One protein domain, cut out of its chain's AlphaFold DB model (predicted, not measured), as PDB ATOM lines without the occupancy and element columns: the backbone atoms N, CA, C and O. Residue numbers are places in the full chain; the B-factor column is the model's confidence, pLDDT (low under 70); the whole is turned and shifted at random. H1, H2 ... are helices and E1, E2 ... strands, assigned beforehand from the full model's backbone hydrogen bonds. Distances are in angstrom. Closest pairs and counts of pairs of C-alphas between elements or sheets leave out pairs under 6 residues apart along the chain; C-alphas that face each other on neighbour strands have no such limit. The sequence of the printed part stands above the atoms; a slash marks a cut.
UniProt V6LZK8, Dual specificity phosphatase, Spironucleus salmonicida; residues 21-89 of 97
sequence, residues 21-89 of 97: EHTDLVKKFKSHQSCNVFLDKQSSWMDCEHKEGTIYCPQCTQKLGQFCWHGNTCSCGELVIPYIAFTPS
ATOM      1  N   GLU A  21     -15.659  22.369   5.416       84.19
ATOM      2  CA  GLU A  21     -15.896  21.944   6.793       84.19
ATOM      3  C   GLU A  21     -17.309  21.359   6.926       84.19
ATOM      4  O   GLU A  21     -18.314  22.036   6.727       84.19
ATOM      5  N   HIS A  22     -17.382  20.064   7.228       80.75
ATOM      6  CA  HIS A  22     -18.634  19.328   7.372       80.75
ATOM      7  C   HIS A  22     -18.502  18.313   8.511       80.75
ATOM      8  O   HIS A  22     -18.313  17.113   8.313       80.75
ATOM      9  N   THR A  23     -18.491  18.824   9.742       66.00
ATOM     10  CA  THR A  23     -18.425  17.989  10.955       66.00
ATOM     11  C   THR A  23     -19.211  18.554  12.136       66.00
ATOM     12  O   THR A  23     -19.307  17.890  13.169       66.00
ATOM     13  N   ASP A  24     -19.813  19.739  12.018       55.41
ATOM     14  CA  ASP A  24     -20.403  20.416  13.177       55.41
ATOM     15  C   ASP A  24     -21.643  19.695  13.715       55.41
ATOM     16  O   ASP A  24     -21.846  19.636  14.931       55.41
ATOM     17  N   LEU A  25     -22.425  19.047  12.845       52.28
ATOM     18  CA  LEU A  25     -23.544  18.207  13.278       52.28
ATOM     19  C   LEU A  25     -23.115  16.810  13.744       52.28
ATOM     20  O   LEU A  25     -23.760  16.268  14.636       52.28
ATOM     21  N   VAL A  26     -22.000  16.262  13.244       52.12
ATOM     22  CA  VAL A  26     -21.412  15.000  13.750       52.12
ATOM     23  C   VAL A  26     -20.876  15.173  15.174       52.12
ATOM     24  O   VAL A  26     -20.912  14.246  15.978       52.12
ATOM     25  N   LYS A  27     -20.404  16.377  15.519       51.59
ATOM     26  CA  LYS A  27     -20.008  16.720  16.892       51.59
ATOM     27  C   LYS A  27     -21.218  16.913  17.815       51.59
ATOM     28  O   LYS A  27     -21.134  16.570  18.991       51.59
ATOM     29  N   LYS A  28     -22.332  17.460  17.306       50.38
ATOM     30  CA  LYS A  28     -23.551  17.740  18.096       50.38
ATOM     31  C   LYS A  28     -24.460  16.527  18.288       50.38
ATOM     32  O   LYS A  28     -25.022  16.352  19.364       50.38
ATOM     33  N   PHE A  29     -24.599  15.689  17.270       48.19
ATOM     34  CA  PHE A  29     -25.382  14.465  17.317       48.19
ATOM     35  C   PHE A  29     -24.403  13.300  17.290       48.19
ATOM     36  O   PHE A  29     -23.603  13.210  16.368       48.19
ATOM     37  N   LYS A  30     -24.468  12.396  18.279       49.34
ATOM     38  CA  LYS A  30     -23.677  11.147  18.362       49.34
ATOM     39  C   LYS A  30     -24.053  10.146  17.250       49.34
ATOM     40  O   LYS A  30     -24.296   8.969  17.499       49.34
ATOM     41  N   SER A  31     -24.176  10.626  16.020       50.03
ATOM     42  CA  SER A  31     -24.368   9.836  14.824       50.03
ATOM     43  C   SER A  31     -23.080   9.059  14.580       50.03
ATOM     44  O   SER A  31     -22.048   9.632  14.243       50.03
ATOM     45  N   HIS A  32     -23.155   7.738  14.717       51.03
ATOM     46  CA  HIS A  32     -22.074   6.814  14.368       51.03
ATOM     47  C   HIS A  32     -21.813   6.724  12.849       51.03
ATOM     48  O   HIS A  32     -21.010   5.902  12.414       51.03
ATOM     49  N   GLN A  33     -22.495   7.526  12.022       60.38
ATOM     50  CA  GLN A  33     -22.361   7.461  10.570       60.38
ATOM     51  C   GLN A  33     -21.194   8.324  10.076       60.38
ATOM     52  O   GLN A  33     -21.150   9.534  10.304       60.38
ATOM     53  N   SER A  34     -20.262   7.698   9.354       74.69
ATOM     54  CA  SER A  34     -19.170   8.391   8.668       74.69
ATOM     55  C   SER A  34     -19.722   9.252   7.529       74.69
ATOM     56  O   SER A  34     -20.290   8.716   6.576       74.69
ATOM     57  N   CYS A  35     -19.551  10.570   7.619       88.69
ATOM     58  CA  CYS A  35     -19.953  11.502   6.566       88.69
ATOM     59  C   CYS A  35     -19.050  11.395   5.333       88.69
ATOM     60  O   CYS A  35     -17.900  10.956   5.420       88.69
ATOM     61  N   ASN A  36     -19.566  11.836   4.184       93.19
ATOM     62  CA  ASN A  36     -18.744  12.025   2.991       93.19
ATOM     63  C   ASN A  36     -17.759  13.191   3.179       93.19
ATOM     64  O   ASN A  36     -17.935  14.041   4.051       93.19
ATOM     65  N   VAL A  37     -16.727  13.238   2.339       94.06
ATOM     66  CA  VAL A  37     -15.846  14.407   2.215       94.06
ATOM     67  C   VAL A  37     -16.460  15.349   1.188       94.06
ATOM     68  O   VAL A  37     -16.751  14.917   0.073       94.06
ATOM     69  N   PHE A  38     -16.662  16.613   1.543       95.56
ATOM     70  CA  PHE A  38     -17.340  17.581   0.684       95.56
ATOM     71  C   PHE A  38     -16.369  18.620   0.127       95.56
ATOM     72  O   PHE A  38     -15.434  19.008   0.823       95.56
ATOM     73  N   LEU A  39     -16.588  19.080  -1.107       95.94
ATOM     74  CA  LEU A  39     -15.866  20.223  -1.683       95.94
ATOM     75  C   LEU A  39     -16.787  21.440  -1.805       95.94
ATOM     76  O   LEU A  39     -17.964  21.291  -2.132       95.94
ATOM     77  N   ASP A  40     -16.234  22.639  -1.620       90.75
ATOM     78  CA  ASP A  40     -16.982  23.896  -1.805       90.75
ATOM     79  C   ASP A  40     -17.252  24.229  -3.279       90.75
ATOM     80  O   ASP A  40     -18.205  24.934  -3.608       90.75
ATOM     81  N   LYS A  41     -16.397  23.738  -4.182       93.00
ATOM     82  CA  LYS A  41     -16.447  24.036  -5.617       93.00
ATOM     83  C   LYS A  41     -15.982  22.856  -6.461       93.00
ATOM     84  O   LYS A  41     -15.240  21.994  -5.986       93.00
ATOM     85  N   GLN A  42     -16.377  22.858  -7.734       93.25
ATOM     86  CA  GLN A  42     -15.877  21.903  -8.722       93.25
ATOM     87  C   GLN A  42     -14.350  21.969  -8.802       93.25
ATOM     88  O   GLN A  42     -13.767  23.054  -8.849       93.25
ATOM     89  N   SER A  43     -13.701  20.810  -8.871       93.62
ATOM     90  CA  SER A  43     -12.303  20.745  -9.303       93.62
ATOM     91  C   SER A  43     -12.234  20.662 -10.826       93.62
ATOM     92  O   SER A  43     -13.085  20.032 -11.444       93.62
ATOM     93  N   SER A  44     -11.202  21.241 -11.438       92.94
ATOM     94  CA  SER A  44     -11.071  21.336 -12.903       92.94
ATOM     95  C   SER A  44     -11.056  19.995 -13.646       92.94
ATOM     96  O   SER A  44     -11.333  19.955 -14.836       92.94
ATOM     97  N   TRP A  45     -10.724  18.899 -12.965       94.31
ATOM     98  CA  TRP A  45     -10.709  17.553 -13.539       94.31
ATOM     99  C   TRP A  45     -12.072  16.847 -13.481       94.31
ATOM    100  O   TRP A  45     -12.219  15.776 -14.064       94.31
ATOM    101  N   MET A  46     -13.032  17.387 -12.726       92.94
ATOM    102  CA  MET A  46     -14.351  16.783 -12.557       92.94
ATOM    103  C   MET A  46     -15.237  17.128 -13.746       92.94
ATOM    104  O   MET A  46     -15.369  18.300 -14.092       92.94
ATOM    105  N   ASP A  47     -15.899  16.119 -14.300       90.25
ATOM    106  CA  ASP A  47     -16.960  16.298 -15.287       90.25
ATOM    107  C   ASP A  47     -18.311  16.468 -14.568       90.25
ATOM    108  O   ASP A  47     -18.881  15.510 -14.037       90.25
ATOM    109  N   CYS A  48     -18.775  17.717 -14.470       87.38
ATOM    110  CA  CYS A  48     -20.000  18.091 -13.757       87.38
ATOM    111  C   CYS A  48     -20.886  19.062 -14.556       87.38
ATOM    112  O   CYS A  48     -21.503  19.951 -13.971       87.38
ATOM    113  N   GLU A  49     -20.960  18.902 -15.881       88.56
ATOM    114  CA  GLU A  49     -21.780  19.766 -16.755       88.56
ATOM    115  C   GLU A  49     -23.295  19.623 -16.513       88.56
ATOM    116  O   GLU A  49     -24.079  20.530 -16.791       88.56
ATOM    117  N   HIS A  50     -23.718  18.483 -15.965       92.88
ATOM    118  CA  HIS A  50     -25.113  18.201 -15.633       92.88
ATOM    119  C   HIS A  50     -25.520  18.818 -14.287       92.88
ATOM    120  O   HIS A  50     -24.684  19.291 -13.526       92.88
ATOM    121  N   LYS A  51     -26.820  18.795 -13.953       94.50
ATOM    122  CA  LYS A  51     -27.341  19.294 -12.660       94.50
ATOM    123  C   LYS A  51     -26.957  18.410 -11.463       94.50
ATOM    124  O   LYS A  51     -26.816  18.906 -10.346       94.50
ATOM    125  N   GLU A  52     -26.802  17.118 -11.711       97.38
ATOM    126  CA  GLU A  52     -26.420  16.084 -10.752       97.38
ATOM    127  C   GLU A  52     -25.781  14.908 -11.499       97.38
ATOM    128  O   GLU A  52     -25.972  14.759 -12.709       97.38
ATOM    129  N   GLY A  53     -25.003  14.082 -10.802       97.44
ATOM    130  CA  GLY A  53     -24.322  12.955 -11.431       97.44
ATOM    131  C   GLY A  53     -23.320  12.237 -10.534       97.44
ATOM    132  O   GLY A  53     -23.207  12.487  -9.334       97.44
ATOM    133  N   THR A  54     -22.580  11.298 -11.128       97.81
ATOM    134  CA  THR A  54     -21.550  10.505 -10.441       97.81
ATOM    135  C   THR A  54     -20.158  11.059 -10.732       97.81
ATOM    136  O   THR A  54     -19.844  11.388 -11.869       97.81
ATOM    137  N   ILE A  55     -19.300  11.106  -9.710       98.00
ATOM    138  CA  ILE A  55     -17.897  11.511  -9.852       98.00
ATOM    139  C   ILE A  55     -17.047  10.257 -10.051       98.00
ATOM    140  O   ILE A  55     -17.018   9.373  -9.186       98.00
ATOM    141  N   TYR A  56     -16.321  10.199 -11.163       98.06
ATOM    142  CA  TYR A  56     -15.393   9.116 -11.475       98.06
ATOM    143  C   TYR A  56     -13.944   9.590 -11.396       98.06
ATOM    144  O   TYR A  56     -13.630  10.743 -11.671       98.06
ATOM    145  N   CYS A  57     -13.039   8.686 -11.021       97.88
ATOM    146  CA  CYS A  57     -11.611   8.955 -11.100       97.88
ATOM    147  C   CYS A  57     -11.209   9.164 -12.569       97.88
ATOM    148  O   CYS A  57     -11.448   8.258 -13.374       97.88
ATOM    149  N   PRO A  58     -10.519  10.268 -12.912       97.31
ATOM    150  CA  PRO A  58     -10.153  10.567 -14.297       97.31
ATOM    151  C   PRO A  58      -9.086   9.613 -14.857       97.31
ATOM    152  O   PRO A  58      -8.863   9.586 -16.059       97.31
ATOM    153  N   GLN A  59      -8.412   8.833 -14.001       97.75
ATOM    154  CA  GLN A  59      -7.374   7.885 -14.419       97.75
ATOM    155  C   GLN A  59      -7.876   6.437 -14.509       97.75
ATOM    156  O   GLN A  59      -7.523   5.728 -15.442       97.75
ATOM    157  N   CYS A  60      -8.649   5.963 -13.528       97.88
ATOM    158  CA  CYS A  60      -8.988   4.534 -13.411       97.88
ATOM    159  C   CYS A  60     -10.491   4.231 -13.407       97.88
ATOM    160  O   CYS A  60     -10.871   3.113 -13.043       97.88
ATOM    161  N   THR A  61     -11.312   5.247 -13.711       97.12
ATOM    162  CA  THR A  61     -12.783   5.206 -13.827       97.12
ATOM    163  C   THR A  61     -13.528   4.658 -12.606       97.12
ATOM    164  O   THR A  61     -14.726   4.396 -12.652       97.12
ATOM    165  N   GLN A  62     -12.851   4.521 -11.463       97.94
ATOM    166  CA  GLN A  62     -13.490   4.148 -10.207       97.94
ATOM    167  C   GLN A  62     -14.507   5.216  -9.796       97.94
ATOM    168  O   GLN A  62     -14.181   6.401  -9.785       97.94
ATOM    169  N   LYS A  63     -15.709   4.800  -9.383       98.25
ATOM    170  CA  LYS A  63     -16.677   5.690  -8.732       98.25
ATOM    171  C   LYS A  63     -16.099   6.217  -7.413       98.25
ATOM    172  O   LYS A  63     -15.802   5.428  -6.514       98.25
ATOM    173  N   LEU A  64     -15.955   7.534  -7.315       98.06
ATOM    174  CA  LEU A  64     -15.404   8.238  -6.153       98.06
ATOM    175  C   LEU A  64     -16.484   8.901  -5.296       98.06
ATOM    176  O   LEU A  64     -16.264   9.123  -4.108       98.06
ATOM    177  N   GLY A  65     -17.630   9.229  -5.890       96.94
ATOM    178  CA  GLY A  65     -18.636  10.039  -5.226       96.94
ATOM    179  C   GLY A  65     -19.785  10.432  -6.143       96.94
ATOM    180  O   GLY A  65     -20.027   9.786  -7.164       96.94
ATOM    181  N   GLN A  66     -20.482  11.498  -5.776       97.44
ATOM    182  CA  GLN A  66     -21.596  12.056  -6.536       97.44
ATOM    183  C   GLN A  66     -21.675  13.567  -6.335       97.44
ATOM    184  O   GLN A  66     -21.188  14.087  -5.329       97.44
ATOM    185  N   PHE A  67     -22.307  14.252  -7.282       98.12
ATOM    186  CA  PHE A  67     -22.585  15.672  -7.177       98.12
ATOM    187  C   PHE A  67     -24.072  15.984  -7.400       98.12
ATOM    188  O   PHE A  67     -24.738  15.300  -8.171       98.12
ATOM    189  N   CYS A  68     -24.584  17.018  -6.733       97.81
ATOM    190  CA  CYS A  68     -25.868  17.656  -7.014       97.81
ATOM    191  C   CYS A  68     -25.756  19.161  -6.740       97.81
ATOM    192  O   CYS A  68     -25.552  19.589  -5.599       97.81
ATOM    193  N   TRP A  69     -25.895  19.975  -7.788       95.81
ATOM    194  CA  TRP A  69     -25.718  21.428  -7.701       95.81
ATOM    195  C   TRP A  69     -26.798  22.120  -6.870       95.81
ATOM    196  O   TRP A  69     -26.523  23.123  -6.220       95.81
ATOM    197  N   HIS A  70     -28.001  21.546  -6.834       95.50
ATOM    198  CA  HIS A  70     -29.129  22.062  -6.053       95.50
ATOM    199  C   HIS A  70     -29.110  21.566  -4.598       95.50
ATOM    200  O   HIS A  70     -29.979  21.936  -3.812       95.50
ATOM    201  N   GLY A  71     -28.104  20.764  -4.233       95.81
ATOM    202  CA  GLY A  71     -27.938  20.219  -2.894       95.81
ATOM    203  C   GLY A  71     -28.539  18.832  -2.698       95.81
ATOM    204  O   GLY A  71     -29.350  18.355  -3.485       95.81
ATOM    205  N   ASN A  72     -28.108  18.171  -1.628       95.88
ATOM    206  CA  ASN A  72     -28.658  16.902  -1.158       95.88
ATOM    207  C   ASN A  72     -28.349  16.746   0.343       95.88
ATOM    208  O   ASN A  72     -27.527  17.475   0.910       95.88
ATOM    209  N   THR A  73     -29.012  15.803   0.999       92.50
ATOM    210  CA  THR A  73     -28.859  15.556   2.432       92.50
ATOM    211  C   THR A  73     -27.720  14.567   2.676       92.50
ATOM    212  O   THR A  73     -27.642  13.498   2.064       92.50
ATOM    213  N   CYS A  74     -26.791  14.927   3.559       90.94
ATOM    214  CA  CYS A  74     -25.775  14.007   4.049       90.94
ATOM    215  C   CYS A  74     -26.423  12.927   4.926       90.94
ATOM    216  O   CYS A  74     -27.475  13.137   5.522       90.94
ATOM    217  N   SER A  75     -25.774  11.776   5.066       85.38
ATOM    218  CA  SER A  75     -26.244  10.698   5.940       85.38
ATOM    219  C   SER A  75     -26.366  11.120   7.416       85.38
ATOM    220  O   SER A  75     -27.164  10.550   8.152       85.38
ATOM    221  N   CYS A  76     -25.655  12.172   7.844       84.88
ATOM    222  CA  CYS A  76     -25.830  12.790   9.164       84.88
ATOM    223  C   CYS A  76     -27.080  13.683   9.300       84.88
ATOM    224  O   CYS A  76     -27.350  14.172  10.394       84.88
ATOM    225  N   GLY A  77     -27.826  13.915   8.216       85.50
ATOM    226  CA  GLY A  77     -29.032  14.748   8.180       85.50
ATOM    227  C   GLY A  77     -28.806  16.208   7.777       85.50
ATOM    228  O   GLY A  77     -29.777  16.927   7.564       85.50
ATOM    229  N   GLU A  78     -27.559  16.665   7.636       87.88
ATOM    230  CA  GLU A  78     -27.267  18.031   7.179       87.88
ATOM    231  C   GLU A  78     -27.584  18.207   5.690       87.88
ATOM    232  O   GLU A  78     -27.182  17.384   4.863       87.88
ATOM    233  N   LEU A  79     -28.236  19.312   5.330       91.56
ATOM    234  CA  LEU A  79     -28.370  19.729   3.936       91.56
ATOM    235  C   LEU A  79     -27.060  20.370   3.467       91.56
ATOM    236  O   LEU A  79     -26.637  21.387   4.015       91.56
ATOM    237  N   VAL A  80     -26.442  19.812   2.426       93.31
ATOM    238  CA  VAL A  80     -25.193  20.340   1.861       93.31
ATOM    239  C   VAL A  80     -25.448  20.885   0.460       93.31
ATOM    240  O   VAL A  80     -25.957  20.170  -0.403       93.31
ATOM    241  N   ILE A  81     -25.072  22.150   0.233       94.06
ATOM    242  CA  ILE A  81     -25.196  22.852  -1.054       94.06
ATOM    243  C   ILE A  81     -23.884  23.613  -1.361       94.06
ATOM    244  O   ILE A  81     -23.407  24.337  -0.479       94.06
ATOM    245  N   PRO A  82     -23.295  23.462  -2.567       94.81
ATOM    246  CA  PRO A  82     -23.579  22.375  -3.506       94.81
ATOM    247  C   PRO A  82     -23.201  21.024  -2.877       94.81
ATOM    248  O   PRO A  82     -22.295  20.939  -2.048       94.81
ATOM    249  N   TYR A  83     -23.889  19.949  -3.253       97.00
ATOM    250  CA  TYR A  83     -23.558  18.617  -2.756       97.00
ATOM    251  C   TYR A  83     -22.467  18.028  -3.636       97.00
ATOM    252  O   TYR A  83     -22.785  17.375  -4.616       97.00
ATOM    253  N   ILE A  84     -21.192  18.271  -3.339       97.31
ATOM    254  CA  ILE A  84     -20.065  17.646  -4.050       97.31
ATOM    255  C   ILE A  84     -19.394  16.681  -3.085       97.31
ATOM    256  O   ILE A  84     -18.558  17.091  -2.286       97.31
ATOM    257  N   ALA A  85     -19.799  15.413  -3.116       96.50
ATOM    258  CA  ALA A  85     -19.503  14.454  -2.060       96.50
ATOM    259  C   ALA A  85     -18.619  13.308  -2.551       96.50
ATOM    260  O   ALA A  85     -18.971  12.594  -3.491       96.50
ATOM    261  N   PHE A  86     -17.516  13.075  -1.848       96.50
ATOM    262  CA  PHE A  86     -16.602  11.963  -2.055       96.50
ATOM    263  C   PHE A  86     -16.750  10.921  -0.951       96.50
ATOM    264  O   PHE A  86     -16.772  11.241   0.239       96.50
ATOM    265  N   THR A  87     -16.805   9.652  -1.345       95.44
ATOM    266  CA  THR A  87     -16.907   8.530  -0.415       95.44
ATOM    267  C   THR A  87     -15.552   8.285   0.266       95.44
ATOM    268  O   THR A  87     -14.588   7.957  -0.433       95.44
ATOM    269  N   PRO A  88     -15.449   8.355   1.610       93.38
ATOM    270  CA  PRO A  88     -14.166   8.272   2.313       93.38
ATOM    271  C   PRO A  88     -13.383   6.989   2.023       93.38
ATOM    272  O   PRO A  88     -12.180   7.032   1.798       93.38
ATOM    273  N   SER A  89     -14.069   5.845   1.919       93.88
ATOM    274  CA  SER A  89     -13.443   4.546   1.620       93.88
ATOM    275  C   SER A  89     -12.872   4.424   0.202       93.88
ATOM    276  O   SER A  89     -12.304   3.390  -0.146       93.88
TER     277      SER A  89
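This is residues 21 to 89 of the 97 residues of the protein "Dual specificity phosphatase" of Spironucleus salmonicida (UniProt V6LZK8). With little regular structure, the domain is a small three-stranded sheet amid long loops, with the short helix H1 off the sheet toward one end of the longest axis. The sheet, E1 - E2 - E3, is an antiparallel meander, each strand the neighbour of the one before. The 69 printed residues run H1, E1, E2, E3; the class is mixed, with 20 residues in named elements. The whole is compact, radius of gyration of the C-alphas 12.5 A, spanning 36 by 25 by 16 A.

E2, residues 63 to 68, is 15.2 A long; E1, residues 52 to 56, 13.1 A; E3, residues 83 to 86, 9.7 A, ending at C-alpha 86 (-16.602, 11.963, -2.055). H1, residues 24 to 28, is 6.4 A long, beginning at C-alpha 24 (-20.403, 20.416, 13.177).

Hairpin E1 and E2 is antiparallel at 160 degrees; N 53 and O 67 are 2.9 A apart, within hydrogen-bond range. Hairpin E2 and E3 stands at 171 degrees, with N 68 and O 83 at 2.8 A. Residues 37 to 38 pair antiparallel with 85 to 86 of E3. H1, with every O i to N i+4 pair within range, is not on the sheet.

The C-alphas of Lys 28 and Gln 59, the farthest apart, are 37.6 A apart. The printed part has no cut. The links H1 to E1 and E2 to E3 are long. Residues 23 to 33 have pLDDT under 70.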